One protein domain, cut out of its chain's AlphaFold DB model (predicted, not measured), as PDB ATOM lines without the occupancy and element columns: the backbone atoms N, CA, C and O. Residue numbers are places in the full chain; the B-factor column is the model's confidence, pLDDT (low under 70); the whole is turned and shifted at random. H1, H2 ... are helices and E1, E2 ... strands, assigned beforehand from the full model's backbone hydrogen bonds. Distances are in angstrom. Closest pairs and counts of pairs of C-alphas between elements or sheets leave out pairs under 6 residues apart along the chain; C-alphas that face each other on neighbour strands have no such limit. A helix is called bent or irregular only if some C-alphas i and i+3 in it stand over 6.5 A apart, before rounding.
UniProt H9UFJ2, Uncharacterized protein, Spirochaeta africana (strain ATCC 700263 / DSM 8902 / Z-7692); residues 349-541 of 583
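Overview. This is residues 349 to 541 of the 583 residues of an uncharacterized protein of Spirochaeta africana (strain ATCC 700263 / DSM 8902 / Z-7692) (UniProt H9UFJ2). Four long helices, H3, H4, H6 and H7, make an up-and-down bundle, each running against the one before it, with H1 across H7 on one side. At one end sits the small strand hairpin E1-E2, with the long link of residues 496 to 520 passing there, and near the other end H5 stands across H6; residues 351 to 357, before H1 in the chain, stick out from the side of the bundle where H1 lies. The printed part has 193 residues, with seven named helices and two strands in the order H1 H2 H3 E1 E2 H4 H5 H6 H7; the sheet order is E1 - E2, antiparallel, and the class is mostly helix. The whole is compact, with a radius of gyration of the C-alphas of 17.4 A and spans of 54 by 41 by 37 A.

Along the chain. Look first at E1, residues 411 to 413, and E2, residues 417 to 419. Before them runs H3, residues 388 to 408, 27.3 A long, with a kink of 33 degrees near residue 402; it is neither bent nor irregular, but only just, with C-alphas 401 and 404 6.4 A apart. After them comes H4, residues 428 to 445, 26.0 A. Find C-alpha 468 at (72.225, -25.789, 1.573); from there H6 runs 40.6 A to residue 495. H5 is residues 453 to 462. H7, residues 521 to 538, is 25.6 A long and ends at C-alpha 538 at (49.298, -30.970, 2.891). H1, residues 360 to 367, begins at C-alpha 360 at (38.226, -26.944, -0.742); H2 is residues 381 to 384.

Arrangement. In the hairpin E1 and E2, N 411 and O 419 are 2.8 A apart, within hydrogen-bond range. In the bundle, H6 is the hub. It touches H7, closest C-alphas Ala 488 and Val 529, 5.2 A, at a shallow tilt of 30 degrees, opposite ways, a helical hairpin. H6 touches H4, Glu 430 and Leu 483 at 6.3 A, tilt 25 degrees. H3 touches H4, Pro 393 and Leu 438 at 5.8 A, tilt 23 degrees. H3 and H6 only just touch, with 3 pairs of C-alphas within 8 A. H5 touches residues 470 to 474 of H6 alone, about perpendicular at 89 degrees, Tyr 456 and Gly 474 at 6.6 A. H1 touches H7 at residues 531 to 535 alone, about perpendicular at 87 degrees, and H2, Ser 363 and Tyr 381 at 5.5 A. H4 and H7 are apart. Every O i to N i+4 pair is within hydrogen-bond range in H1, H4, H5, H6 and H7; in H3, 13 of 17; H2 is too short for one.

Size, cuts and confidence. The C-alphas of Gln 415 and Arg 465, the two farthest apart, are 56.5 A apart. The printed part has no cut. The links H1 to H2, 13 residues, and H6 to H7, 25 residues, are long. Mean pLDDT of the printed part is 90.8; residues 352 to 353, 355, 373 to 374, 424 and 500 to 502 are under 70.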
ATOM      1  N   LEU A 349      38.441 -33.126  10.239       90.25
ATOM      2  CA  LEU A 349      38.800 -33.265   8.830       90.25
ATOM      3  C   LEU A 349      37.558 -33.552   7.967       90.25
ATOM      4  O   LEU A 349      36.683 -34.313   8.391       90.25
ATOM      5  N   PRO A 350      37.479 -33.023   6.731       86.62
ATOM      6  CA  PRO A 350      36.381 -33.331   5.817       86.62
ATOM      7  C   PRO A 350      36.276 -34.844   5.581       86.62
ATOM      8  O   PRO A 350      37.278 -35.502   5.291       86.62
ATOM      9  N   ARG A 351      35.073 -35.419   5.704       80.94
ATOM     10  CA  ARG A 351      34.835 -36.825   5.336       80.94
ATOM     11  C   ARG A 351      34.960 -36.952   3.819       80.94
ATOM     12  O   ARG A 351      34.262 -36.259   3.088       80.94
ATOM     13  N   GLU A 352      35.869 -37.806   3.372       66.88
ATOM     14  CA  GLU A 352      36.204 -37.988   1.959       66.88
ATOM     15  C   GLU A 352      34.963 -38.414   1.157       66.88
ATOM     16  O   GLU A 352      34.387 -39.469   1.420       66.88
ATOM     17  N   GLN A 353      34.554 -37.595   0.185       58.69
ATOM     18  CA  GLN A 353      33.705 -38.036  -0.929       58.69
ATOM     19  C   GLN A 353      34.504 -38.058  -2.242       58.69
ATOM     20  O   GLN A 353      34.345 -39.007  -3.000       58.69
ATOM     21  N   ASN A 354      35.438 -37.114  -2.443       76.38
ATOM     22  CA  ASN A 354      36.438 -37.102  -3.523       76.38
ATOM     23  C   ASN A 354      37.785 -36.553  -3.013       76.38
ATOM     24  O   ASN A 354      37.797 -35.706  -2.119       76.38
ATOM     25  N   GLN A 355      38.911 -36.993  -3.595       69.69
ATOM     26  CA  GLN A 355      40.250 -36.455  -3.276       69.69
ATOM     27  C   GLN A 355      40.393 -34.975  -3.654       69.69
ATOM     28  O   GLN A 355      40.990 -34.214  -2.898       69.69
ATOM     29  N   ASP A 356      39.790 -34.556  -4.769       73.62
ATOM     30  CA  ASP A 356      39.862 -33.168  -5.244       73.62
ATOM     31  C   ASP A 356      39.147 -32.189  -4.298       73.62
ATOM     32  O   ASP A 356      39.544 -31.034  -4.176       73.62
ATOM     33  N   ASP A 357      38.147 -32.667  -3.549       81.56
ATOM     34  CA  ASP A 357      37.375 -31.836  -2.621       81.56
ATOM     35  C   ASP A 357      38.037 -31.679  -1.242       81.56
ATOM     36  O   ASP A 357      37.591 -30.872  -0.419       81.56
ATOM     37  N   GLN A 358      39.105 -32.437  -0.966       83.31
ATOM     38  CA  GLN A 358      39.734 -32.508   0.356       83.31
ATOM     39  C   GLN A 358      40.254 -31.149   0.838       83.31
ATOM     40  O   GLN A 358      40.166 -30.840   2.029       83.31
ATOM     41  N   TYR A 359      40.752 -30.323  -0.083       91.31
ATOM     42  CA  TYR A 359      41.347 -29.024   0.224       91.31
ATOM     43  C   TYR A 359      40.428 -27.841  -0.091       91.31
ATOM     44  O   TYR A 359      40.870 -26.708   0.042       91.31
ATOM     45  N   ASN A 360      39.147 -28.047  -0.421       92.69
ATOM     46  CA  ASN A 360      38.226 -26.944  -0.742       92.69
ATOM     47  C   ASN A 360      38.112 -25.917   0.396       92.69
ATOM     48  O   ASN A 360      38.125 -24.712   0.154       92.69
ATOM     49  N   THR A 361      38.052 -26.381   1.649       93.06
ATOM     50  CA  THR A 361      38.042 -25.491   2.822       93.06
ATOM     51  C   THR A 361      39.345 -24.701   2.939       93.06
ATOM     52  O   THR A 361      39.309 -23.503   3.209       93.06
ATOM     53  N   LEU A 362      40.487 -25.358   2.710       95.06
ATOM     54  CA  LEU A 362      41.797 -24.715   2.766       95.06
ATOM     55  C   LEU A 362      41.964 -23.695   1.631       95.06
ATOM     56  O   LEU A 362      42.379 -22.571   1.888       95.06
ATOM     57  N   SER A 363      41.587 -24.069   0.409       94.88
ATOM     58  CA  SER A 363      41.614 -23.217  -0.779       94.88
ATOM     59  C   SER A 363      40.726 -21.994  -0.592       94.88
ATOM     60  O   SER A 363      41.196 -20.875  -0.759       94.88
ATOM     61  N   GLY A 364      39.470 -22.182  -0.171       94.31
ATOM     62  CA  GLY A 364      38.538 -21.075   0.050       94.31
ATOM     63  C   GLY A 364      39.014 -20.101   1.130       94.31
ATOM     64  O   GLY A 364      38.883 -18.890   0.966       94.31
ATOM     65  N   TRP A 365      39.621 -20.610   2.209       95.56
ATOM     66  CA  TRP A 365      40.248 -19.761   3.224       95.56
ATOM     67  C   TRP A 365      41.472 -19.014   2.669       95.56
ATOM     68  O   TRP A 365      41.570 -17.795   2.811       95.56
ATOM     69  N   TYR A 366      42.377 -19.713   1.984       96.12
ATOM     70  CA  TYR A 366      43.602 -19.129   1.436       96.12
ATOM     71  C   TYR A 366      43.306 -18.031   0.401       96.12
ATOM     72  O   TYR A 366      43.879 -16.945   0.459       96.12
ATOM     73  N   GLU A 367      42.351 -18.270  -0.497       95.19
ATOM     74  CA  GLU A 367      41.960 -17.345  -1.572       95.19
ATOM     75  C   GLU A 367      41.078 -16.182  -1.093       95.19
ATOM     76  O   GLU A 367      40.886 -15.214  -1.826       95.19
ATOM     77  N   SER A 368      40.582 -16.223   0.151       93.31
ATOM     78  CA  SER A 368      39.882 -15.081   0.763       93.31
ATOM     79  C   SER A 368      40.811 -13.896   1.070       93.31
ATOM     80  O   SER A 368      40.345 -12.779   1.304       93.31
ATOM     81  N   HIS A 369      42.127 -14.123   1.025       93.25
ATOM     82  CA  HIS A 369      43.147 -13.114   1.269       93.25
ATOM     83  C   HIS A 369      43.536 -12.366  -0.010       93.25
ATOM     84  O   HIS A 369      43.451 -12.860  -1.134       93.25
ATOM     85  N   SER A 370      44.027 -11.142   0.162       87.62
ATOM     86  CA  SER A 370      44.585 -10.327  -0.917       87.62
ATOM     87  C   SER A 370      45.912  -9.726  -0.476       87.62
ATOM     88  O   SER A 370      46.051  -9.273   0.660       87.62
ATOM     89  N   LEU A 371      46.903  -9.728  -1.368       81.75
ATOM     90  CA  LEU A 371      48.212  -9.145  -1.070       81.75
ATOM     91  C   LEU A 371      48.155  -7.621  -1.171       81.75
ATOM     92  O   LEU A 371      47.463  -7.070  -2.030       81.75
ATOM     93  N   ALA A 372      48.929  -6.946  -0.320       74.12
ATOM     94  CA  ALA A 372      49.061  -5.496  -0.348       74.12
ATOM     95  C   ALA A 372      49.595  -5.023  -1.714       74.12
ATOM     96  O   ALA A 372      50.660  -5.446  -2.168       74.12
ATOM     97  N   GLY A 373      48.835  -4.144  -2.364       60.91
ATOM     98  CA  GLY A 373      49.119  -3.561  -3.672       60.91
ATOM     99  C   GLY A 373      47.881  -2.831  -4.190       60.91
ATOM    100  O   GLY A 373      46.768  -3.172  -3.798       60.91
ATOM    101  N   ASP A 374      48.069  -1.820  -5.034       57.56
ATOM    102  CA  ASP A 374      46.968  -1.124  -5.706       57.56
ATOM    103  C   ASP A 374      47.050  -1.395  -7.221       57.56
ATOM    104  O   ASP A 374      48.009  -0.937  -7.857       57.56
ATOM    105  N   PRO A 375      46.128  -2.183  -7.816       71.88
ATOM    106  CA  PRO A 375      45.009  -2.897  -7.188       71.88
ATOM    107  C   PRO A 375      45.444  -4.178  -6.437       71.88
ATOM    108  O   PRO A 375      46.482  -4.766  -6.771       71.88
ATOM    109  N   PRO A 376      44.645  -4.655  -5.459       76.88
ATOM    110  CA  PRO A 376      44.927  -5.888  -4.731       76.88
ATOM    111  C   PRO A 376      44.951  -7.070  -5.700       76.88
ATOM    112  O   PRO A 376      44.006  -7.298  -6.458       76.88
ATOM    113  N   LYS A 377      46.052  -7.825  -5.691       82.06
ATOM    114  CA  LYS A 377      46.169  -9.029  -6.516       82.06
ATOM    115  C   LYS A 377      45.497 -10.197  -5.793       82.06
ATOM    116  O   LYS A 377      45.878 -10.464  -4.647       82.06
ATOM    117  N   PRO A 378      44.546 -10.896  -6.440       84.50
ATOM    118  CA  PRO A 378      43.963 -12.096  -5.868       84.50
ATOM    119  C   PRO A 378      45.049 -13.161  -5.719       84.50
ATOM    120  O   PRO A 378      45.905 -13.329  -6.593       84.50
ATOM    121  N   VAL A 379      45.019 -13.852  -4.588       92.69
ATOM    122  CA  VAL A 379      45.899 -14.984  -4.317       92.69
ATOM    123  C   VAL A 379      45.223 -16.238  -4.866       92.69
ATOM    124  O   VAL A 379      44.010 -16.372  -4.749       92.69
ATOM    125  N   SER A 380      45.984 -17.138  -5.491       94.94
ATOM    126  CA  SER A 380      45.454 -18.411  -5.991       94.94
ATOM    127  C   SER A 380      46.136 -19.569  -5.283       94.94
ATOM    128  O   SER A 380      47.356 -19.720  -5.377       94.94
ATOM    129  N   TYR A 381      45.338 -20.395  -4.608       95.00
ATOM    130  CA  TYR A 381      45.827 -21.559  -3.871       95.00
ATOM    131  C   TYR A 381      46.513 -22.550  -4.822       95.00
ATOM    132  O   TYR A 381      47.679 -22.883  -4.632       95.00
ATOM    133  N   SER A 382      45.838 -22.911  -5.918       94.38
ATOM    134  CA  SER A 382      46.333 -23.874  -6.923       94.38
ATOM    135  C   SER A 382      47.625 -23.456  -7.645       94.38
ATOM    136  O   SER A 382      48.328 -24.286  -8.234       94.38
ATOM    137  N   HIS A 383      47.924 -22.154  -7.660       95.25
ATOM    138  CA  HIS A 383      49.166 -21.628  -8.215       95.25
ATOM    139  C   HIS A 383      50.275 -21.638  -7.168       95.25
ATOM    140  O   HIS A 383      51.352 -22.173  -7.428       95.25
ATOM    141  N   ASP A 384      49.996 -21.073  -5.992       96.00
ATOM    142  CA  ASP A 384      50.979 -20.919  -4.927       96.00
ATOM    143  C   ASP A 384      51.428 -22.271  -4.372       96.00
ATOM    144  O   ASP A 384      52.622 -22.454  -4.167       96.00
ATOM    145  N   GLU A 385      50.521 -23.242  -4.199       95.69
ATOM    146  CA  GLU A 385      50.835 -24.557  -3.613       95.69
ATOM    147  C   GLU A 385      51.914 -25.339  -4.377       95.69
ATOM    148  O   GLU A 385      52.451 -26.320  -3.866       95.69
ATOM    149  N   LYS A 386      52.237 -24.936  -5.610       96.62
ATOM    150  CA  LYS A 386      53.277 -25.557  -6.440       96.62
ATOM    151  C   LYS A 386      54.683 -25.061  -6.101       96.62
ATOM    152  O   LYS A 386      55.649 -25.676  -6.556       96.62
ATOM    153  N   ASP A 387      54.801 -23.993  -5.316       97.50
ATOM    154  CA  ASP A 387      56.061 -23.394  -4.886       97.50
ATOM    155  C   ASP A 387      56.054 -23.079  -3.386       97.50
ATOM    156  O   ASP A 387      55.382 -22.167  -2.901       97.50
ATOM    157  N   ILE A 388      56.881 -23.800  -2.637       96.75
ATOM    158  CA  ILE A 388      56.962 -23.678  -1.179       96.75
ATOM    159  C   ILE A 388      57.467 -22.318  -0.730       96.75
ATOM    160  O   ILE A 388      57.000 -21.808   0.291       96.75
ATOM    161  N   MET A 389      58.371 -21.705  -1.496       97.19
ATOM    162  CA  MET A 389      58.929 -20.397  -1.144       97.19
ATOM    163  C   MET A 389      57.901 -19.276  -1.295       97.19
ATOM    164  O   MET A 389      58.109 -18.180  -0.777       97.19
ATOM    165  N   GLN A 390      56.774 -19.554  -1.951       95.31
ATOM    166  CA  GLN A 390      55.633 -18.656  -2.059       95.31
ATOM    167  C   GLN A 390      54.508 -19.058  -1.100       95.31
ATOM    168  O   GLN A 390      54.027 -18.221  -0.334       95.31
ATOM    169  N   PHE A 391      54.120 -20.333  -1.109       97.00
ATOM    170  CA  PHE A 391      52.986 -20.846  -0.346       97.00
ATOM    171  C   PHE A 391      53.194 -20.788   1.167       97.00
ATOM    172  O   PHE A 391      52.322 -20.310   1.891       97.00
ATOM    173  N   VAL A 392      54.340 -21.254   1.669       97.19
ATOM    174  CA  VAL A 392      54.555 -21.419   3.116       97.19
ATOM    175  C   VAL A 392      54.646 -20.072   3.841       97.19
ATOM    176  O   VAL A 392      53.930 -19.900   4.829       97.19
ATOM    177  N   PRO A 393      55.423 -19.074   3.371       96.50
ATOM    178  CA  PRO A 393      55.450 -17.761   4.015       96.50
ATOM    179  C   PRO A 393      54.077 -17.079   4.022       96.50
ATOM    180  O   PRO A 393      53.678 -16.518   5.040       96.50
ATOM    181  N   ARG A 394      53.325 -17.162   2.913       95.88
ATOM    182  CA  ARG A 394      51.965 -16.601   2.823       95.88
ATOM    183  C   ARG A 394      50.998 -17.311   3.754       95.88
ATOM    184  O   ARG A 394      50.258 -16.655   4.471       95.88
ATOM    185  N   THR A 395      51.060 -18.635   3.806       96.44
ATOM    186  CA  THR A 395      50.254 -19.438   4.727       96.44
ATOM    187  C   THR A 395      50.508 -19.035   6.175       96.44
ATOM    188  O   THR A 395      49.559 -18.784   6.908       96.44
ATOM    189  N   ILE A 396      51.775 -18.932   6.595       96.50
ATOM    190  CA  ILE A 396      52.117 -18.520   7.965       96.50
ATOM    191  C   ILE A 396      51.601 -17.103   8.240       96.50
ATOM    192  O   ILE A 396      51.033 -16.862   9.303       96.50
ATOM    193  N   LEU A 397      51.742 -16.189   7.277       95.62
ATOM    194  CA  LEU A 397      51.203 -14.836   7.382       95.62
ATOM    195  C   LEU A 397      49.676 -14.840   7.560       95.62
ATOM    196  O   LEU A 397      49.168 -14.141   8.431       95.62
ATOM    197  N   PHE A 398      48.942 -15.641   6.790       96.06
ATOM    198  CA  PHE A 398      47.481 -15.741   6.893       96.06
ATOM    199  C   PHE A 398      47.048 -16.389   8.211       96.06
ATOM    200  O   PHE A 398      46.130 -15.905   8.871       96.06
ATOM    201  N   VAL A 399      47.771 -17.409   8.688       95.69
ATOM    202  CA  VAL A 399      47.572 -17.956  10.040       95.69
ATOM    203  C   VAL A 399      47.746 -16.851  11.089       95.69
ATOM    204  O   VAL A 399      46.904 -16.724  11.979       95.69
ATOM    205  N   GLN A 400      48.784 -16.015  10.967       94.06
ATOM    206  CA  GLN A 400      49.023 -14.868  11.853       94.06
ATOM    207  C   GLN A 400      47.957 -13.768  11.767       94.06
ATOM    208  O   GLN A 400      47.764 -13.046  12.744       94.06
ATOM    209  N   GLN A 401      47.274 -13.627  10.632       94.31
ATOM    210  CA  GLN A 401      46.227 -12.623  10.426       94.31
ATOM    211  C   GLN A 401      44.854 -13.086  10.918       94.31
ATOM    212  O   GLN A 401      44.114 -12.281  11.479       94.31
ATOM    213  N   ASP A 402      44.535 -14.372  10.776       95.00
ATOM    214  CA  ASP A 402      43.186 -14.879  11.041       95.00
ATOM    215  C   ASP A 402      43.092 -15.708  12.319       95.00
ATOM    216  O   ASP A 402      42.242 -15.471  13.181       95.00
ATOM    217  N   ILE A 403      43.972 -16.699  12.452       95.06
ATOM    218  CA  ILE A 403      43.894 -17.703  13.514       95.06
ATOM    219  C   ILE A 403      44.534 -17.160  14.787       95.06
ATOM    220  O   ILE A 403      43.974 -17.280  15.873       95.06
ATOM    221  N   VAL A 404      45.689 -16.508  14.679       93.38
ATOM    222  CA  VAL A 404      46.391 -15.969  15.848       93.38
ATOM    223  C   VAL A 404      45.558 -14.927  16.605       93.38
ATOM    224  O   VAL A 404      45.480 -15.032  17.836       93.38
ATOM    225  N   PRO A 405      44.880 -13.965  15.946       93.56
ATOM    226  CA  PRO A 405      44.022 -13.025  16.653       93.56
ATOM    227  C   PRO A 405      42.842 -13.722  17.313       93.56
ATOM    228  O   PRO A 405      42.550 -13.399  18.463       93.56
ATOM    229  N   LEU A 406      42.232 -14.717  16.656       93.56
ATOM    230  CA  LEU A 406      41.168 -15.534  17.248       93.56
ATOM    231  C   LEU A 406      41.620 -16.173  18.572       93.56
ATOM    232  O   LEU A 406      40.862 -16.186  19.540       93.56
ATOM    233  N   LEU A 407      42.862 -16.663  18.635       92.31
ATOM    234  CA  LEU A 407      43.405 -17.350  19.810       92.31
ATOM    235  C   LEU A 407      43.920 -16.414  20.917       92.31
ATOM    236  O   LEU A 407      43.958 -16.818  22.077       92.31
ATOM    237  N   THR A 408      44.320 -15.179  20.599       91.19
ATOM    238  CA  THR A 408      45.028 -14.302  21.562       91.19
ATOM    239  C   THR A 408      44.357 -12.979  21.876       91.19
ATOM    240  O   THR A 408      44.530 -12.452  22.977       91.19
ATOM    241  N   GLN A 409      43.610 -12.411  20.934       91.81
ATOM    242  CA  GLN A 409      43.040 -11.080  21.084       91.81
ATOM    243  C   GLN A 409      41.603 -11.154  21.614       91.81
ATOM    244  O   GLN A 409      40.884 -12.116  21.327       91.81
ATOM    245  N   PRO A 410      41.142 -10.135  22.365       92.88
ATOM    246  CA  PRO A 410      39.739 -10.021  22.735       92.88
ATOM    247  C   PRO A 410      38.844  -9.981  21.493       92.88
ATOM    248  O   PRO A 410      38.908  -9.042  20.701       92.88
ATOM    249  N   GLN A 411      37.982 -10.985  21.354       93.88
ATOM    250  CA  GLN A 411      37.051 -11.103  20.241       93.88
ATOM    251  C   GLN A 411      35.805 -10.272  20.508       93.88
ATOM    252  O   GLN A 411      35.319 -10.209  21.640       93.88
ATOM    253  N   LYS A 412      35.284  -9.615  19.469       93.44
ATOM    254  CA  LYS A 412      34.013  -8.894  19.544       93.44
ATOM    255  C   LYS A 412      32.871  -9.891  19.371       93.44
ATOM    256  O   LYS A 412      32.592 -10.345  18.262       93.44
ATOM    257  N   LEU A 413      32.238 -10.225  20.485       93.44
ATOM    258  CA  LEU A 413      31.138 -11.171  20.561       93.44
ATOM    259  C   LEU A 413      29.795 -10.434  20.564       93.44
ATOM    260  O   LEU A 413      29.689  -9.329  21.108       93.44
ATOM    261  N   GLN A 414      28.774 -11.026  19.941       91.31
ATOM    262  CA  GLN A 414      27.470 -10.386  19.773       91.31
ATOM    263  C   GLN A 414      26.775 -10.078  21.104       91.31
ATOM    264  O   GLN A 414      26.167  -9.014  21.220       91.31
ATOM    265  N   GLN A 415      26.868 -10.968  22.092       89.94
ATOM    266  CA  GLN A 415      26.203 -10.806  23.388       89.94
ATOM    267  C   GLN A 415      27.166 -10.338  24.485       89.94
ATOM    268  O   GLN A 415      26.812  -9.483  25.295       89.94
ATOM    269  N   ALA A 416      28.390 -10.869  24.516       87.44
ATOM    270  CA  ALA A 416      29.346 -10.627  25.600       87.44
ATOM    271  C   ALA A 416      30.265  -9.403  25.395       87.44
ATOM    272  O   ALA A 416      31.037  -9.049  26.297       87.44
ATOM    273  N   GLY A 417      30.190  -8.739  24.235       92.44
ATOM    274  CA  GLY A 417      31.066  -7.622  23.880       92.44
ATOM    275  C   GLY A 417      32.497  -8.080  23.575       92.44
ATOM    276  O   GLY A 417      32.711  -9.189  23.098       92.44
ATOM    277  N   ARG A 418      33.503  -7.228  23.820       93.88
ATOM    278  CA  ARG A 418      34.916  -7.594  23.607       93.88
ATOM    279  C   ARG A 418      35.450  -8.420  24.776       93.88
ATOM    280  O   ARG A 418      35.653  -7.875  25.861       93.88
ATOM    281  N   ARG A 419      35.700  -9.713  24.559       91.81
ATOM    282  CA  ARG A 419      36.203 -10.643  25.585       91.81
ATOM    283  C   ARG A 419      37.287 -11.570  25.023       91.81
ATOM    284  O   ARG A 419      37.177 -11.990  23.875       91.81
ATOM    285  N   PRO A 420      38.330 -11.904  25.801       91.12
ATOM    286  CA  PRO A 420      39.289 -12.929  25.403       91.12
ATOM    287  C   PRO A 420      38.651 -14.327  25.463       91.12
ATOM    288  O   PRO A 420      37.919 -14.640  26.407       91.12
ATOM    289  N   LEU A 421      38.936 -15.161  24.456       89.62
ATOM    290  CA  LEU A 421      38.458 -16.550  24.402       89.62
ATOM    291  C   LEU A 421      39.267 -17.484  25.312       89.62
ATOM    292  O   LEU A 421      38.703 -18.399  25.908       89.62
ATOM    293  N   PHE A 422      40.567 -17.210  25.443       88.25
ATOM    294  CA  PHE A 422      41.528 -17.977  26.235       88.25
ATOM    295  C   PHE A 422      42.251 -17.062  27.229       88.25
ATOM    296  O   PHE A 422      42.258 -15.837  27.077       88.25
ATOM    297  N   THR A 423      42.871 -17.641  28.255       81.50
ATOM    298  CA  THR A 423      43.765 -16.902  29.158       81.50
ATOM    299  C   THR A 423      44.984 -16.381  28.395       81.50
ATOM    300  O   THR A 423      45.516 -17.072  27.521       81.50
ATOM    301  N   GLN A 424      45.435 -15.166  28.735       67.94
ATOM    302  CA  GLN A 424      46.708 -14.638  28.236       67.94
ATOM    303  C   GLN A 424      47.811 -15.667  28.543       67.94
ATOM    304  O   GLN A 424      47.796 -16.268  29.612       67.94
ATOM    305  N   ASP A 425      48.691 -15.914  27.572       80.06
ATOM    306  CA  ASP A 425      49.812 -16.875  27.598       80.06
ATOM    307  C   ASP A 425      49.546 -18.317  27.136       80.06
ATOM    308  O   ASP A 425      50.503 -19.081  27.022       80.06
ATOM    309  N   CYS A 426      48.314 -18.703  26.773       82.62
ATOM    310  CA  CYS A 426      48.058 -20.084  26.323       82.62
ATOM    311  C   CYS A 426      48.817 -20.468  25.032       82.62
ATOM    312  O   CYS A 426      49.172 -21.629  24.863       82.62
ATOM    313  N   PHE A 427      49.078 -19.499  24.144       87.25
ATOM    314  CA  PHE A 427      49.671 -19.727  22.816       87.25
ATOM    315  C   PHE A 427      50.938 -18.896  22.550       87.25
ATOM    316  O   PHE A 427      51.504 -18.964  21.465       87.25
ATOM    317  N   SER A 428      51.391 -18.060  23.493       86.19
ATOM    318  CA  SER A 428      52.411 -17.028  23.220       86.19
ATOM    319  C   SER A 428      53.723 -17.597  22.661       86.19
ATOM    320  O   SER A 428      54.281 -17.052  21.711       86.19
ATOM    321  N   LYS A 429      54.172 -18.750  23.174       89.06
ATOM    322  CA  LYS A 429      55.423 -19.398  22.748       89.06
ATOM    323  C   LYS A 429      55.390 -19.866  21.294       89.06
ATOM    324  O   LYS A 429      56.392 -19.749  20.590       89.06
ATOM    325  N   GLU A 430      54.281 -20.444  20.850       89.12
ATOM    326  CA  GLU A 430      54.088 -20.931  19.485       89.12
ATOM    327  C   GLU A 430      54.019 -19.759  18.501       89.12
ATOM    328  O   GLU A 430      54.596 -19.820  17.414       89.12
ATOM    329  N   LEU A 431      53.385 -18.665  18.918       86.75
ATOM    330  CA  LEU A 431      53.184 -17.462  18.113       86.75
ATOM    331  C   LEU A 431      54.472 -16.686  17.856       86.75
ATOM    332  O   LEU A 431      54.743 -16.322  16.709       86.75
ATOM    333  N   ASP A 432      55.312 -16.520  18.878       91.19
ATOM    334  CA  ASP A 432      56.634 -15.904  18.722       91.19
ATOM    335  C   ASP A 432      57.508 -16.704  17.742       91.19
ATOM    336  O   ASP A 432      58.276 -16.150  16.947       91.19
ATOM    337  N   ARG A 433      57.364 -18.037  17.749       94.25
ATOM    338  CA  ARG A 433      58.085 -18.919  16.826       94.25
ATOM    339  C   ARG A 433      57.570 -18.819  15.393       94.25
ATOM    340  O   ARG A 433      58.396 -18.891  14.484       94.25
ATOM    341  N   PHE A 434      56.267 -18.619  15.173       92.12
ATOM    342  CA  PHE A 434      55.736 -18.365  13.828       92.12
ATOM    343  C   PHE A 434      56.381 -17.130  13.198       92.12
ATOM    344  O   PHE A 434      56.843 -17.216  12.061       92.12
ATOM    345  N   GLN A 435      56.498 -16.028  13.947       94.19
ATOM    346  CA  GLN A 435      57.126 -14.804  13.441       94.19
ATOM    347  C   GLN A 435      58.598 -15.027  13.088       94.19
ATOM    348  O   GLN A 435      59.049 -14.643  12.012       94.19
ATOM    349  N   LEU A 436      59.343 -15.706  13.966       96.00
ATOM    350  CA  LEU A 436      60.753 -16.009  13.724       96.00
ATOM    351  C   LEU A 436      60.956 -16.855  12.460       96.00
ATOM    352  O   LEU A 436      61.908 -16.627  11.711       96.00
ATOM    353  N   ILE A 437      60.100 -17.858  12.238       95.88
ATOM    354  CA  ILE A 437      60.176 -18.704  11.043       95.88
ATOM    355  C   ILE A 437      59.789 -17.906   9.799       95.88
ATOM    356  O   ILE A 437      60.495 -18.005   8.796       95.88
ATOM    357  N   LEU A 438      58.736 -17.086   9.874       96.00
ATOM    358  CA  LEU A 438      58.319 -16.220   8.775       96.00
ATOM    359  C   LEU A 438      59.457 -15.286   8.349       96.00
ATOM    360  O   LEU A 438      59.836 -15.296   7.182       96.00
ATOM    361  N   ASP A 439      60.085 -14.577   9.290       96.75
ATOM    362  CA  ASP A 439      61.194 -13.659   9.005       96.75
ATOM    363  C   ASP A 439      62.382 -14.368   8.335       96.75
ATOM    364  O   ASP A 439      63.029 -13.820   7.435       96.75
ATOM    365  N   LYS A 440      62.695 -15.595   8.773       97.38
ATOM    366  CA  LYS A 440      63.762 -16.413   8.179       97.38
ATOM    367  C   LYS A 440      63.400 -16.881   6.778       97.38
ATOM    368  O   LYS A 440      64.227 -16.752   5.879       97.38
ATOM    369  N   LEU A 441      62.180 -17.375   6.580       95.69
ATOM    370  CA  LEU A 441      61.700 -17.795   5.268       95.69
ATOM    371  C   LEU A 441      61.671 -16.618   4.293       95.69
ATOM    372  O   LEU A 441      62.180 -16.753   3.189       95.69
ATOM    373  N   THR A 442      61.190 -15.441   4.706       95.31
ATOM    374  CA  THR A 442      61.191 -14.233   3.868       95.31
ATOM    375  C   THR A 442      62.606 -13.821   3.461       95.31
ATOM    376  O   THR A 442      62.830 -13.471   2.304       95.31
ATOM    377  N   LYS A 443      63.589 -13.903   4.370       96.38
ATOM    378  CA  LYS A 443      65.006 -13.678   4.025       96.38
ATOM    379  C   LYS A 443      65.525 -14.730   3.044       96.38
ATOM    380  O   LYS A 443      66.252 -14.394   2.111       96.38
ATOM    381  N   LEU A 444      65.135 -15.987   3.236       95.69
ATOM    382  CA  LEU A 444      65.548 -17.096   2.388       95.69
ATOM    383  C   LEU A 444      64.926 -17.024   0.985       95.69
ATOM    384  O   LEU A 444      65.605 -17.387   0.030       95.69
ATOM    385  N   CYS A 445      63.714 -16.476   0.824       94.44
ATOM    386  CA  CYS A 445      63.081 -16.236  -0.481       94.44
ATOM    387  C   CYS A 445      63.952 -15.380  -1.419       94.44
ATOM    388  O   CYS A 445      63.872 -15.535  -2.632       94.44
ATOM    389  N   PHE A 446      64.813 -14.500  -0.892       94.62
ATOM    390  CA  PHE A 446      65.750 -13.732  -1.726       94.62
ATOM    391  C   PHE A 446      66.888 -14.593  -2.292       94.62
ATOM    392  O   PHE A 446      67.414 -14.291  -3.361       94.62
ATOM    393  N   LEU A 447      67.282 -15.651  -1.576       95.88
ATOM    394  CA  LEU A 447      68.362 -16.565  -1.966       95.88
ATOM    395  C   LEU A 447      67.849 -17.772  -2.759       95.88
ATOM    396  O   LEU A 447      68.578 -18.335  -3.573       95.88
ATOM    397  N   LEU A 448      66.611 -18.180  -2.494       96.56
ATOM    398  CA  LEU A 448      65.917 -19.285  -3.135       96.56
ATOM    399  C   LEU A 448      64.496 -18.812  -3.484       96.56
ATOM    400  O   LEU A 448      63.574 -19.026  -2.702       96.56
ATOM    401  N   PRO A 449      64.311 -18.131  -4.626       94.69
ATOM    402  CA  PRO A 449      63.017 -17.548  -4.981       94.69
ATOM    403  C   PRO A 449      61.980 -18.585  -5.409       94.69
ATOM    404  O   PRO A 449      60.796 -18.277  -5.397       94.69
ATOM    405  N   HIS A 450      62.417 -19.786  -5.795       96.75
ATOM    406  CA  HIS A 450      61.549 -20.852  -6.275       96.75
ATOM    407  C   HIS A 450      62.018 -22.199  -5.722       96.75
ATOM    408  O   HIS A 450      63.171 -22.586  -5.932       96.75
ATOM    409  N   LEU A 451      61.128 -22.921  -5.040       97.06
ATOM    410  CA  LEU A 451      61.329 -24.312  -4.642       97.06
ATOM    411  C   LEU A 451      60.058 -25.108  -4.967       97.06
ATOM    412  O   LEU A 451      59.103 -25.075  -4.184       97.06
ATOM    413  N   PRO A 452      60.038 -25.852  -6.091       97.69
ATOM    414  CA  PRO A 452      58.884 -26.658  -6.457       97.69
ATOM    415  C   PRO A 452      58.474 -27.607  -5.330       97.69
ATOM    416  O   PRO A 452      59.314 -28.315  -4.768       97.69
ATOM    417  N   THR A 453      57.177 -27.705  -5.060       96.38
ATOM    418  CA  THR A 453      56.640 -28.578  -4.002       96.38
ATOM    419  C   THR A 453      57.033 -30.041  -4.212       96.38
ATOM    420  O   THR A 453      57.449 -30.719  -3.274       96.38
ATOM    421  N   ALA A 454      57.038 -30.511  -5.466       95.94
ATOM    422  CA  ALA A 454      57.527 -31.847  -5.814       95.94
ATOM    423  C   ALA A 454      58.995 -32.070  -5.394       95.94
ATOM    424  O   ALA A 454      59.322 -33.088  -4.790       95.94
ATOM    425  N   ARG A 455      59.871 -31.081  -5.635       96.62
ATOM    426  CA  ARG A 455      61.298 -31.137  -5.275       96.62
ATOM    427  C   ARG A 455      61.493 -31.197  -3.761       96.62
ATOM    428  O   ARG A 455      62.347 -31.941  -3.285       96.62
ATOM    429  N   TYR A 456      60.707 -30.444  -3.003       96.06
ATOM    430  CA  TYR A 456      60.723 -30.526  -1.545       96.06
ATOM    431  C   TYR A 456      60.294 -31.899  -1.031       96.06
ATOM    432  O   TYR A 456      60.988 -32.468  -0.191       96.06
ATOM    433  N   HIS A 457      59.202 -32.463  -1.556       93.88
ATOM    434  CA  HIS A 457      58.774 -33.804  -1.158       93.88
ATOM    435  C   HIS A 457      59.821 -34.866  -1.512       93.88
ATOM    436  O   HIS A 457      60.052 -35.774  -0.713       93.88
ATOM    437  N   ASP A 458      60.532 -34.721  -2.634       94.25
ATOM    438  CA  ASP A 458      61.664 -35.587  -2.978       94.25
ATOM    439  C   ASP A 458      62.824 -35.471  -1.981       94.25
ATOM    440  O   ASP A 458      63.397 -36.479  -1.557       94.25
ATOM    441  N   ILE A 459      63.174 -34.254  -1.565       93.69
ATOM    442  CA  ILE A 459      64.203 -34.035  -0.542       93.69
ATOM    443  C   ILE A 459      63.767 -34.673   0.786       93.69
ATOM    444  O   ILE A 459      64.544 -35.397   1.413       93.69
ATOM    445  N   LYS A 460      62.510 -34.449   1.183       92.12
ATOM    446  CA  LYS A 460      61.939 -34.888   2.458       92.12
ATOM    447  C   LYS A 460      61.787 -36.407   2.559       92.12
ATOM    448  O   LYS A 460      62.191 -37.000   3.557       92.12
ATOM    449  N   HIS A 461      61.211 -37.046   1.543       89.69
ATOM    450  CA  HIS A 461      60.839 -38.465   1.594       89.69
ATOM    451  C   HIS A 461      61.856 -39.375   0.903       89.69
ATOM    452  O   HIS A 461      62.172 -40.445   1.425       89.69
ATOM    453  N   ASN A 462      62.428 -38.940  -0.224       88.06
ATOM    454  CA  ASN A 462      63.314 -39.765  -1.051       88.06
ATOM    455  C   ASN A 462      64.805 -39.581  -0.707       88.06
ATOM    456  O   ASN A 462      65.666 -40.184  -1.348       88.06
ATOM    457  N   ARG A 463      65.123 -38.775   0.324       85.06
ATOM    458  CA  ARG A 463      66.493 -38.462   0.786       85.06
ATOM    459  C   ARG A 463      67.408 -37.985  -0.348       85.06
ATOM    460  O   ARG A 463      68.610 -38.264  -0.358       85.06
ATOM    461  N   VAL A 464      66.836 -37.280  -1.322       91.38
ATOM    462  CA  VAL A 464      67.595 -36.711  -2.435       91.38
ATOM    463  C   VAL A 464      68.526 -35.624  -1.896       91.38
ATOM    464  O   VAL A 464      68.181 -34.894  -0.969       91.38
ATOM    465  N   ARG A 465      69.730 -35.510  -2.472       92.56
ATOM    466  CA  ARG A 465      70.680 -34.455  -2.092       92.56
ATOM    467  C   ARG A 465      70.048 -33.078  -2.320       92.56
ATOM    468  O   ARG A 465      69.617 -32.780  -3.438       92.56
ATOM    469  N   ALA A 466      70.043 -32.262  -1.273       93.69
ATOM    470  CA  ALA A 466      69.559 -30.888  -1.276       93.69
ATOM    471  C   ALA A 466      70.737 -29.907  -1.242       93.69
ATOM    472  O   ALA A 466      71.742 -30.161  -0.570       93.69
ATOM    473  N   ALA A 467      70.618 -28.784  -1.949       95.25
ATOM    474  CA  ALA A 467      71.515 -27.653  -1.738       95.25
ATOM    475  C   ALA A 467      71.312 -27.075  -0.324       95.25
ATOM    476  O   ALA A 467      70.250 -27.248   0.269       95.25
ATOM    477  N   SER A 468      72.303 -26.350   0.210       96.31
ATOM    478  CA  SER A 468      72.225 -25.789   1.573       96.31
ATOM    479  C   SER A 468      70.948 -24.969   1.797       96.31
ATOM    480  O   SER A 468      70.257 -25.171   2.791       96.31
ATOM    481  N   ASN A 469      70.593 -24.109   0.836       97.06
ATOM    482  CA  ASN A 469      69.398 -23.268   0.923       97.06
ATOM    483  C   ASN A 469      68.098 -24.086   0.794       97.06
ATOM    484  O   ASN A 469      67.120 -23.772   1.461       97.06
ATOM    485  N   GLU A 470      68.080 -25.147  -0.027       97.19
ATOM    486  CA  GLU A 470      66.922 -26.054  -0.140       97.19
ATOM    487  C   GLU A 470      66.704 -26.829   1.171       97.19
ATOM    488  O   GLU A 470      65.573 -26.988   1.622       97.19
ATOM    489  N   ALA A 471      67.789 -27.295   1.797       95.94
ATOM    490  CA  ALA A 471      67.740 -28.001   3.072       95.94
ATOM    491  C   ALA A 471      67.259 -27.085   4.208       95.94
ATOM    492  O   ALA A 471      66.434 -27.498   5.021       95.94
ATOM    493  N   GLU A 472      67.735 -25.836   4.245       97.25
ATOM    494  CA  GLU A 472      67.269 -24.834   5.206       97.25
ATOM    495  C   GLU A 472      65.787 -24.489   4.991       97.25
ATOM    496  O   GLU A 472      65.023 -24.470   5.957       97.25
ATOM    497  N   ALA A 473      65.355 -24.298   3.738       97.06
ATOM    498  CA  ALA A 473      63.950 -24.070   3.400       97.06
ATOM    499  C   ALA A 473      63.070 -25.245   3.840       97.06
ATOM    500  O   ALA A 473      62.025 -25.036   4.460       97.06
ATOM    501  N   GLY A 474      63.511 -26.479   3.579       95.88
ATOM    502  CA  GLY A 474      62.809 -27.684   4.009       95.88
ATOM    503  C   GLY A 474      62.696 -27.780   5.532       95.88
ATOM    504  O   GLY A 474      61.607 -28.012   6.052       95.88
ATOM    505  N   TYR A 475      63.785 -27.505   6.256       96.62
ATOM    506  CA  TYR A 475      63.791 -27.490   7.721       96.62
ATOM    507  C   TYR A 475      62.833 -26.441   8.304       96.62
ATOM    508  O   TYR A 475      62.061 -26.747   9.214       96.62
ATOM    509  N   LEU A 476      62.859 -25.207   7.787       97.56
ATOM    510  CA  LEU A 476      61.967 -24.135   8.242       97.56
ATOM    511  C   LEU A 476      60.501 -24.438   7.916       97.56
ATOM    512  O   LEU A 476      59.627 -24.153   8.733       97.56
ATOM    513  N   THR A 477      60.245 -25.054   6.762       96.69
ATOM    514  CA  THR A 477      58.910 -25.511   6.363       96.69
ATOM    515  C   THR A 477      58.382 -26.562   7.338       96.69
ATOM    516  O   THR A 477      57.304 -26.394   7.907       96.69
ATOM    517  N   ASP A 478      59.164 -27.603   7.626       96.06
ATOM    518  CA  ASP A 478      58.776 -28.633   8.592       96.06
ATOM    519  C   ASP A 478      58.588 -28.073  10.006       96.06
ATOM    520  O   ASP A 478      57.645 -28.456  10.707       96.06
ATOM    521  N   ALA A 479      59.432 -27.125  10.422       96.62
ATOM    522  CA  ALA A 479      59.274 -26.429  11.692       96.62
ATOM    523  C   ALA A 479      57.967 -25.616  11.743       96.62
ATOM    524  O   ALA A 479      57.261 -25.675  12.751       96.62
ATOM    525  N   ALA A 480      57.604 -24.914  10.664       96.56
ATOM    526  CA  ALA A 480      56.354 -24.160  10.578       96.56
ATOM    527  C   ALA A 480      55.132 -25.073  10.716       96.56
ATOM    528  O   ALA A 480      54.265 -24.832  11.556       96.56
ATOM    529  N   PHE A 481      55.077 -26.159   9.945       96.12
ATOM    530  CA  PHE A 481      53.945 -27.084  10.004       96.12
ATOM    531  C   PHE A 481      53.901 -27.896  11.307       96.12
ATOM    532  O   PHE A 481      52.820 -28.282  11.753       96.12
ATOM    533  N   SER A 482      55.039 -28.092  11.976       95.56
ATOM    534  CA  SER A 482      55.068 -28.638  13.340       95.56
ATOM    535  C   SER A 482      54.411 -27.684  14.349       95.56
ATOM    536  O   SER A 482      53.693 -28.138  15.241       95.56
ATOM    537  N   LEU A 483      54.597 -26.364  14.200       95.50
ATOM    538  CA  LEU A 483      53.897 -25.361  15.017       95.50
ATOM    539  C   LEU A 483      52.405 -25.291  14.691       95.50
ATOM    540  O   LEU A 483      51.593 -25.199  15.611       95.50
ATOM    541  N   VAL A 484      52.037 -25.382  13.408       95.69
ATOM    542  CA  VAL A 484      50.636 -25.492  12.962       95.69
ATOM    543  C   VAL A 484      49.959 -26.667  13.665       95.69
ATOM    544  O   VAL A 484      48.915 -26.486  14.290       95.69
ATOM    545  N   MET A 485      50.592 -27.845  13.653       95.19
ATOM    546  CA  MET A 485      50.051 -29.030  14.319       95.19
ATOM    547  C   MET A 485      49.994 -28.864  15.844       95.19
ATOM    548  O   MET A 485      48.993 -29.219  16.460       95.19
ATOM    549  N   SER A 486      51.028 -28.287  16.466       94.69
ATOM    550  CA  SER A 486      51.036 -28.005  17.911       94.69
ATOM    551  C   SER A 486      49.880 -27.087  18.319       94.69
ATOM    552  O   SER A 486      49.176 -27.369  19.288       94.69
ATOM    553  N   THR A 487      49.644 -26.034  17.536       94.50
ATOM    554  CA  THR A 487      48.543 -25.086  17.745       94.50
ATOM    555  C   THR A 487      47.196 -25.788  17.581       94.50
ATOM    556  O   THR A 487      46.325 -25.658  18.438       94.50
ATOM    557  N   ALA A 488      47.040 -26.610  16.536       95.06
ATOM    558  CA  ALA A 488      45.834 -27.409  16.334       95.06
ATOM    559  C   ALA A 488      45.557 -28.328  17.532       95.06
ATOM    560  O   ALA A 488      44.427 -28.368  18.010       95.06
ATOM    561  N   ARG A 489      46.575 -29.029  18.061       93.12
ATOM    562  CA  ARG A 489      46.422 -29.901  19.240       93.12
ATOM    563  C   ARG A 489      45.933 -29.141  20.462       93.12
ATOM    564  O   ARG A 489      44.964 -29.576  21.074       93.12
ATOM    565  N   GLN A 490      46.545 -28.002  20.773       92.19
ATOM    566  CA  GLN A 490      46.135 -27.185  21.915       92.19
ATOM    567  C   GLN A 490      44.670 -26.749  21.790       92.19
ATOM    568  O   GLN A 490      43.897 -26.904  22.733       92.19
ATOM    569  N   VAL A 491      44.241 -26.291  20.608       92.75
ATOM    570  CA  VAL A 491      42.836 -25.909  20.389       92.75
ATOM    571  C   VAL A 491      41.901 -27.122  20.480       92.75
ATOM    572  O   VAL A 491      40.847 -27.030  21.110       92.75
ATOM    573  N   MET A 492      42.283 -28.281  19.934       92.56
ATOM    574  CA  MET A 492      41.512 -29.529  20.063       92.56
ATOM    575  C   MET A 492      41.375 -29.996  21.521       92.56
ATOM    576  O   MET A 492      40.317 -30.488  21.921       92.56
ATOM    577  N   GLU A 493      42.414 -29.839  22.341       90.25
ATOM    578  CA  GLU A 493      42.380 -30.154  23.774       90.25
ATOM    579  C   GLU A 493      41.393 -29.257  24.533       90.25
ATOM    580  O   GLU A 493      40.666 -29.746  25.405       90.25
ATOM    581  N   VAL A 494      41.292 -27.976  24.154       89.25
ATOM    582  CA  VAL A 494      40.264 -27.074  24.695       89.25
ATOM    583  C   VAL A 494      38.867 -27.476  24.226       89.25
ATOM    584  O   VAL A 494      37.961 -27.607  25.048       89.25
ATOM    585  N   LEU A 495      38.684 -27.720  22.926       89.50
ATOM    586  CA  LEU A 495      37.382 -28.087  22.351       89.50
ATOM    587  C   LEU A 495      36.848 -29.420  22.889       89.50
ATOM    588  O   LEU A 495      35.641 -29.593  23.029       89.50
ATOM    589  N   SER A 496      37.738 -30.353  23.221       85.75
ATOM    590  CA  SER A 496      37.372 -31.640  23.817       85.75
ATOM    591  C   SER A 496      37.131 -31.572  25.330       85.75
ATOM    592  O   SER A 496      36.787 -32.595  25.921       85.75
ATOM    593  N   GLY A 497      37.327 -30.416  25.974       81.75
ATOM    594  CA  GLY A 497      37.110 -30.227  27.413       81.75
ATOM    595  C   GLY A 497      38.107 -30.961  28.318       81.75
ATOM    596  O   GLY A 497      37.835 -31.126  29.504       81.75
ATOM    597  N   HIS A 498      39.242 -31.426  27.782       74.56
ATOM    598  CA  HIS A 498      40.249 -32.169  28.556       74.56
ATOM    599  C   HIS A 498      41.275 -31.250  29.243       74.56
ATOM    600  O   HIS A 498      41.961 -31.685  30.168       74.56
ATOM    601  N   SER A 499      41.390 -29.984  28.824       72.62
ATOM    602  CA  SER A 499      42.302 -29.022  29.454       72.62
ATOM    603  C   SER A 499      41.673 -28.373  30.690       72.62
ATOM    604  O   SER A 499      40.756 -27.559  30.589       72.62
ATOM    605  N   ALA A 500      42.223 -28.677  31.870       55.81
ATOM    606  CA  ALA A 500      41.865 -28.017  33.129       55.81
ATOM    607  C   ALA A 500      42.288 -26.533  33.179       55.81
ATOM    608  O   ALA A 500      41.839 -25.797  34.054       55.81
ATOM    609  N   GLN A 501      43.164 -26.094  32.268       57.75
ATOM    610  CA  GLN A 501      43.770 -24.758  32.290       57.75
ATOM    611  C   GLN A 501      43.040 -23.736  31.408       57.75
ATOM    612  O   GLN A 501      43.351 -22.551  31.468       57.75
ATOM    613  N   SER A 502      42.054 -24.155  30.613       63.09
ATOM    614  CA  SER A 502      41.431 -23.284  29.613       63.09
ATOM    615  C   SER A 502      39.954 -23.627  29.431       63.09
ATOM    616  O   SER A 502      39.582 -24.386  28.537       63.09
ATOM    617  N   SER A 503      39.096 -23.066  30.284       71.38
ATOM    618  CA  SER A 503      37.651 -23.068  30.052       71.38
ATOM    619  C   SER A 503      37.316 -22.091  28.924       71.38
ATOM    620  O   SER A 503      37.646 -20.907  29.018       71.38
ATOM    621  N   LEU A 504      36.655 -22.574  27.873       82.31
ATOM    622  CA  LEU A 504      36.216 -21.737  26.759       82.31
ATOM    623  C   LEU A 504      35.097 -20.787  27.216       82.31
ATOM    624  O   LEU A 504      34.023 -21.226  27.630       82.31
ATOM    625  N   ASN A 505      35.337 -19.480  27.118       82.31
ATOM    626  CA  ASN A 505      34.337 -18.470  27.450       82.31
ATOM    627  C   ASN A 505      33.346 -18.298  26.290       82.31
ATOM    628  O   ASN A 505      33.753 -18.118  25.147       82.31
ATOM    629  N   HIS A 506      32.044 -18.292  26.594       86.38
ATOM    630  CA  HIS A 506      30.968 -17.982  25.638       86.38
ATOM    631  C   HIS A 506      30.990 -18.814  24.328       86.38
ATOM    632  O   HIS A 506      30.939 -18.239  23.241       86.38
ATOM    633  N   PRO A 507      30.998 -20.162  24.392       88.12
ATOM    634  CA  PRO A 507      31.175 -21.029  23.215       88.12
ATOM    635  C   PRO A 507      30.117 -20.843  22.112       88.12
ATOM    636  O   PRO A 507      30.380 -21.130  20.945       88.12
ATOM    637  N   ASN A 508      28.927 -20.361  22.480       92.75
ATOM    638  CA  ASN A 508      27.784 -20.205  21.580       92.75
ATOM    639  C   ASN A 508      27.592 -18.771  21.058       92.75
ATOM    640  O   ASN A 508      26.671 -18.546  20.276       92.75
ATOM    641  N   ASP A 509      28.401 -17.801  21.498       92.94
ATOM    642  CA  ASP A 509      28.276 -16.415  21.028       92.94
ATOM    643  C   ASP A 509      28.842 -16.269  19.604       92.94
ATOM    644  O   ASP A 509      29.667 -17.077  19.173       92.94
ATOM    645  N   ILE A 510      28.381 -15.262  18.861       93.81
ATOM    646  CA  ILE A 510      28.714 -15.062  17.443       93.81
ATOM    647  C   ILE A 510      29.874 -14.075  17.300       93.81
ATOM    648  O   ILE A 510      29.852 -12.982  17.875       93.81
ATOM    649  N   LEU A 511      30.867 -14.444  16.487       91.94
ATOM    650  CA  LEU A 511      32.022 -13.614  16.142       91.94
ATOM    651  C   LEU A 511      31.603 -12.485  15.186       91.94
ATOM    652  O   LEU A 511      31.045 -12.737  14.116       91.94
ATOM    653  N   GLN A 512      31.866 -11.228  15.552       92.88
ATOM    654  CA  GLN A 512      31.482 -10.066  14.736       92.88
ATOM    655  C   GLN A 512      32.578  -9.552  13.797       92.88
ATOM    656  O   GLN A 512      32.250  -8.869  12.826       92.88
ATOM    657  N   ASP A 513      33.837  -9.893  14.065       88.12
ATOM    658  CA  ASP A 513      35.016  -9.385  13.362       88.12
ATOM    659  C   ASP A 513      35.915 -10.567  12.916       88.12
ATOM    660  O   ASP A 513      35.775 -11.681  13.424       88.12
ATOM    661  N   GLY A 514      36.836 -10.328  11.974       89.25
ATOM    662  CA  GLY A 514      37.814 -11.321  11.492       89.25
ATOM    663  C   GLY A 514      37.296 -12.294  10.420       89.25
ATOM    664  O   GLY A 514      36.158 -12.187   9.958       89.25
ATOM    665  N   ALA A 515      38.140 -13.254  10.024       86.94
ATOM    666  CA  ALA A 515      37.841 -14.224   8.961       86.94
ATOM    667  C   ALA A 515      36.701 -15.202   9.291       86.94
ATOM    668  O   ALA A 515      36.050 -15.730   8.394       86.94
ATOM    669  N   PHE A 516      36.406 -15.399  10.577       91.94
ATOM    670  CA  PHE A 516      35.338 -16.287  11.054       91.94
ATOM    671  C   PHE A 516      34.044 -15.529  11.398       91.94
ATOM    672  O   PHE A 516      33.197 -16.025  12.144       91.94
ATOM    673  N   ARG A 517      33.879 -14.302  10.884       92.25
ATOM    674  CA  ARG A 517      32.703 -13.466  11.143       92.25
ATOM    675  C   ARG A 517      31.403 -14.195  10.794       92.25
ATOM    676  O   ARG A 517      31.251 -14.752   9.712       92.25
ATOM    677  N   GLY A 518      30.432 -14.115  11.700       93.50
ATOM    678  CA  GLY A 518      29.114 -14.737  11.557       93.50
ATOM    679  C   GLY A 518      29.047 -16.188  12.035       93.50
ATOM    680  O   GLY A 518      27.948 -16.728  12.128       93.50
ATOM    681  N   GLN A 519      30.179 -16.804  12.385       95.19
ATOM    682  CA  GLN A 519      30.218 -18.121  13.017       95.19
ATOM    683  C   GLN A 519      30.099 -17.997  14.539       95.19
ATOM    684  O   GLN A 519      30.475 -16.974  15.124       95.19
ATOM    685  N   SER A 520      29.600 -19.046  15.201       95.12
ATOM    686  CA  SER A 520      29.753 -19.144  16.656       95.12
ATOM    687  C   SER A 520      31.227 -19.334  17.028       95.12
ATOM    688  O   SER A 520      32.011 -19.826  16.217       95.12
ATOM    689  N   VAL A 521      31.619 -19.000  18.260       92.88
ATOM    690  CA  VAL A 521      32.991 -19.229  18.756       92.88
ATOM    691  C   VAL A 521      33.430 -20.681  18.533       92.88
ATOM    692  O   VAL A 521      34.525 -20.925  18.030       92.88
ATOM    693  N   LEU A 522      32.566 -21.650  18.851       93.75
ATOM    694  CA  LEU A 522      32.860 -23.071  18.658       93.75
ATOM    695  C   LEU A 522      33.051 -23.430  17.175       93.75
ATOM    696  O   LEU A 522      33.982 -24.161  16.848       93.75
ATOM    697  N   GLN A 523      32.215 -22.894  16.280       94.81
ATOM    698  CA  GLN A 523      32.361 -23.097  14.832       94.81
ATOM    699  C   GLN A 523      33.632 -22.439  14.279       94.81
ATOM    700  O   GLN A 523      34.316 -23.050  13.461       94.81
ATOM    701  N   GLY A 524      33.982 -21.240  14.753       95.50
ATOM    702  CA  GLY A 524      35.210 -20.544  14.363       95.50
ATOM    703  C   GLY A 524      36.458 -21.315  14.777       95.50
ATOM    704  O   GLY A 524      37.356 -21.528  13.966       95.50
ATOM    705  N   LEU A 525      36.492 -21.821  16.014       95.62
ATOM    706  CA  LEU A 525      37.594 -22.656  16.496       95.62
ATOM    707  C   LEU A 525      37.672 -24.001  15.766       95.62
ATOM    708  O   LEU A 525      38.771 -24.448  15.446       95.62
ATOM    709  N   HIS A 526      36.532 -24.632  15.471       95.06
ATOM    710  CA  HIS A 526      36.491 -25.858  14.667       95.06
ATOM    711  C   HIS A 526      37.041 -25.614  13.253       95.06
ATOM    712  O   HIS A 526      37.945 -26.332  12.830       95.06
ATOM    713  N   SER A 527      36.607 -24.539  12.587       95.56
ATOM    714  CA  SER A 527      37.116 -24.128  11.269       95.56
ATOM    715  C   SER A 527      38.621 -23.845  11.299       95.56
ATOM    716  O   SER A 527      39.351 -24.275  10.408       95.56
ATOM    717  N   ALA A 528      39.114 -23.171  12.343       96.12
ATOM    718  CA  ALA A 528      40.540 -22.911  12.519       96.12
ATOM    719  C   ALA A 528      41.341 -24.213  12.679       96.12
ATOM    720  O   ALA A 528      42.346 -24.399  11.995       96.12
ATOM    721  N   VAL A 529      40.886 -25.148  13.523       96.50
ATOM    722  CA  VAL A 529      41.517 -26.473  13.668       96.50
ATOM    723  C   VAL A 529      41.508 -27.227  12.344       96.50
ATOM    724  O   VAL A 529      42.535 -27.785  11.965       96.50
ATOM    725  N   GLN A 530      40.388 -27.218  11.621       95.88
ATOM    726  CA  GLN A 530      40.274 -27.858  10.315       95.88
ATOM    727  C   GLN A 530      41.309 -27.303   9.325       95.88
ATOM    728  O   GLN A 530      42.013 -28.084   8.690       95.88
ATOM    729  N   ILE A 531      41.456 -25.978   9.231       96.62
ATOM    730  CA  ILE A 531      42.465 -25.335   8.375       96.62
ATOM    731  C   ILE A 531      43.879 -25.763   8.789       96.62
ATOM    732  O   ILE A 531      44.659 -26.196   7.943       96.62
ATOM    733  N   LEU A 532      44.209 -25.702  10.084       96.81
ATOM    734  CA  LEU A 532      45.532 -26.092  10.586       96.81
ATOM    735  C   LEU A 532      45.837 -27.578  10.312       96.81
ATOM    736  O   LEU A 532      46.952 -27.920   9.923       96.81
ATOM    737  N   LEU A 533      44.858 -28.470  10.475       95.94
ATOM    738  CA  LEU A 533      45.029 -29.894  10.183       95.94
ATOM    739  C   LEU A 533      45.175 -30.163   8.683       95.94
ATOM    740  O   LEU A 533      46.017 -30.977   8.313       95.94
ATOM    741  N   LEU A 534      44.423 -29.466   7.823       95.25
ATOM    742  CA  LEU A 534      44.577 -29.560   6.366       95.25
ATOM    743  C   LEU A 534      45.954 -29.057   5.914       95.25
ATOM    744  O   LEU A 534      46.584 -29.682   5.069       95.25
ATOM    745  N   LEU A 535      46.465 -27.987   6.526       96.19
ATOM    746  CA  LEU A 535      47.830 -27.498   6.314       96.19
ATOM    747  C   LEU A 535      48.885 -28.528   6.744       96.19
ATOM    748  O   LEU A 535      49.826 -28.815   6.001       96.19
ATOM    749  N   ALA A 536      48.727 -29.124   7.929       95.94
ATOM    750  CA  ALA A 536      49.616 -30.185   8.399       95.94
ATOM    751  C   ALA A 536      49.552 -31.431   7.496       95.94
ATOM    752  O   ALA A 536      50.580 -32.065   7.243       95.94
ATOM    753  N   GLN A 537      48.363 -31.765   6.990       94.00
ATOM    754  CA  GLN A 537      48.147 -32.860   6.052       94.00
ATOM    755  C   GLN A 537      48.813 -32.596   4.698       94.00
ATOM    756  O   GLN A 537      49.524 -33.473   4.212       94.00
ATOM    757  N   TRP A 538      48.652 -31.394   4.137       93.94
ATOM    758  CA  TRP A 538      49.298 -30.970   2.891       93.94
ATOM    759  C   TRP A 538      50.825 -31.122   2.968       93.94
ATOM    760  O   TRP A 538      51.448 -31.678   2.068       93.94
ATOM    761  N   ASN A 539      51.434 -30.744   4.098       94.81
ATOM    762  CA  ASN A 539      52.878 -30.909   4.303       94.81
ATOM    763  C   ASN A 539      53.319 -32.378   4.498       94.81
ATOM    764  O   ASN A 539      54.518 -32.665   4.583       94.81
ATOM    765  N   GLY A 540      52.384 -33.319   4.647       92.00
ATOM    766  CA  GLY A 540      52.686 -34.702   5.008       92.00
ATOM    767  C   GLY A 540      53.252 -34.824   6.426       92.00
ATOM    768  O   GLY A 540      54.220 -35.554   6.651       92.00
ATOM    769  N   HIS A 541      52.705 -34.070   7.389       94.12
ATOM    770  CA  HIS A 541      53.110 -34.182   8.790       94.12
ATOM    771  C   HIS A 541      52.907 -35.634   9.277       94.12
ATOM    772  O   HIS A 541      51.858 -36.225   9.006       94.12
TER     773      HIS A 541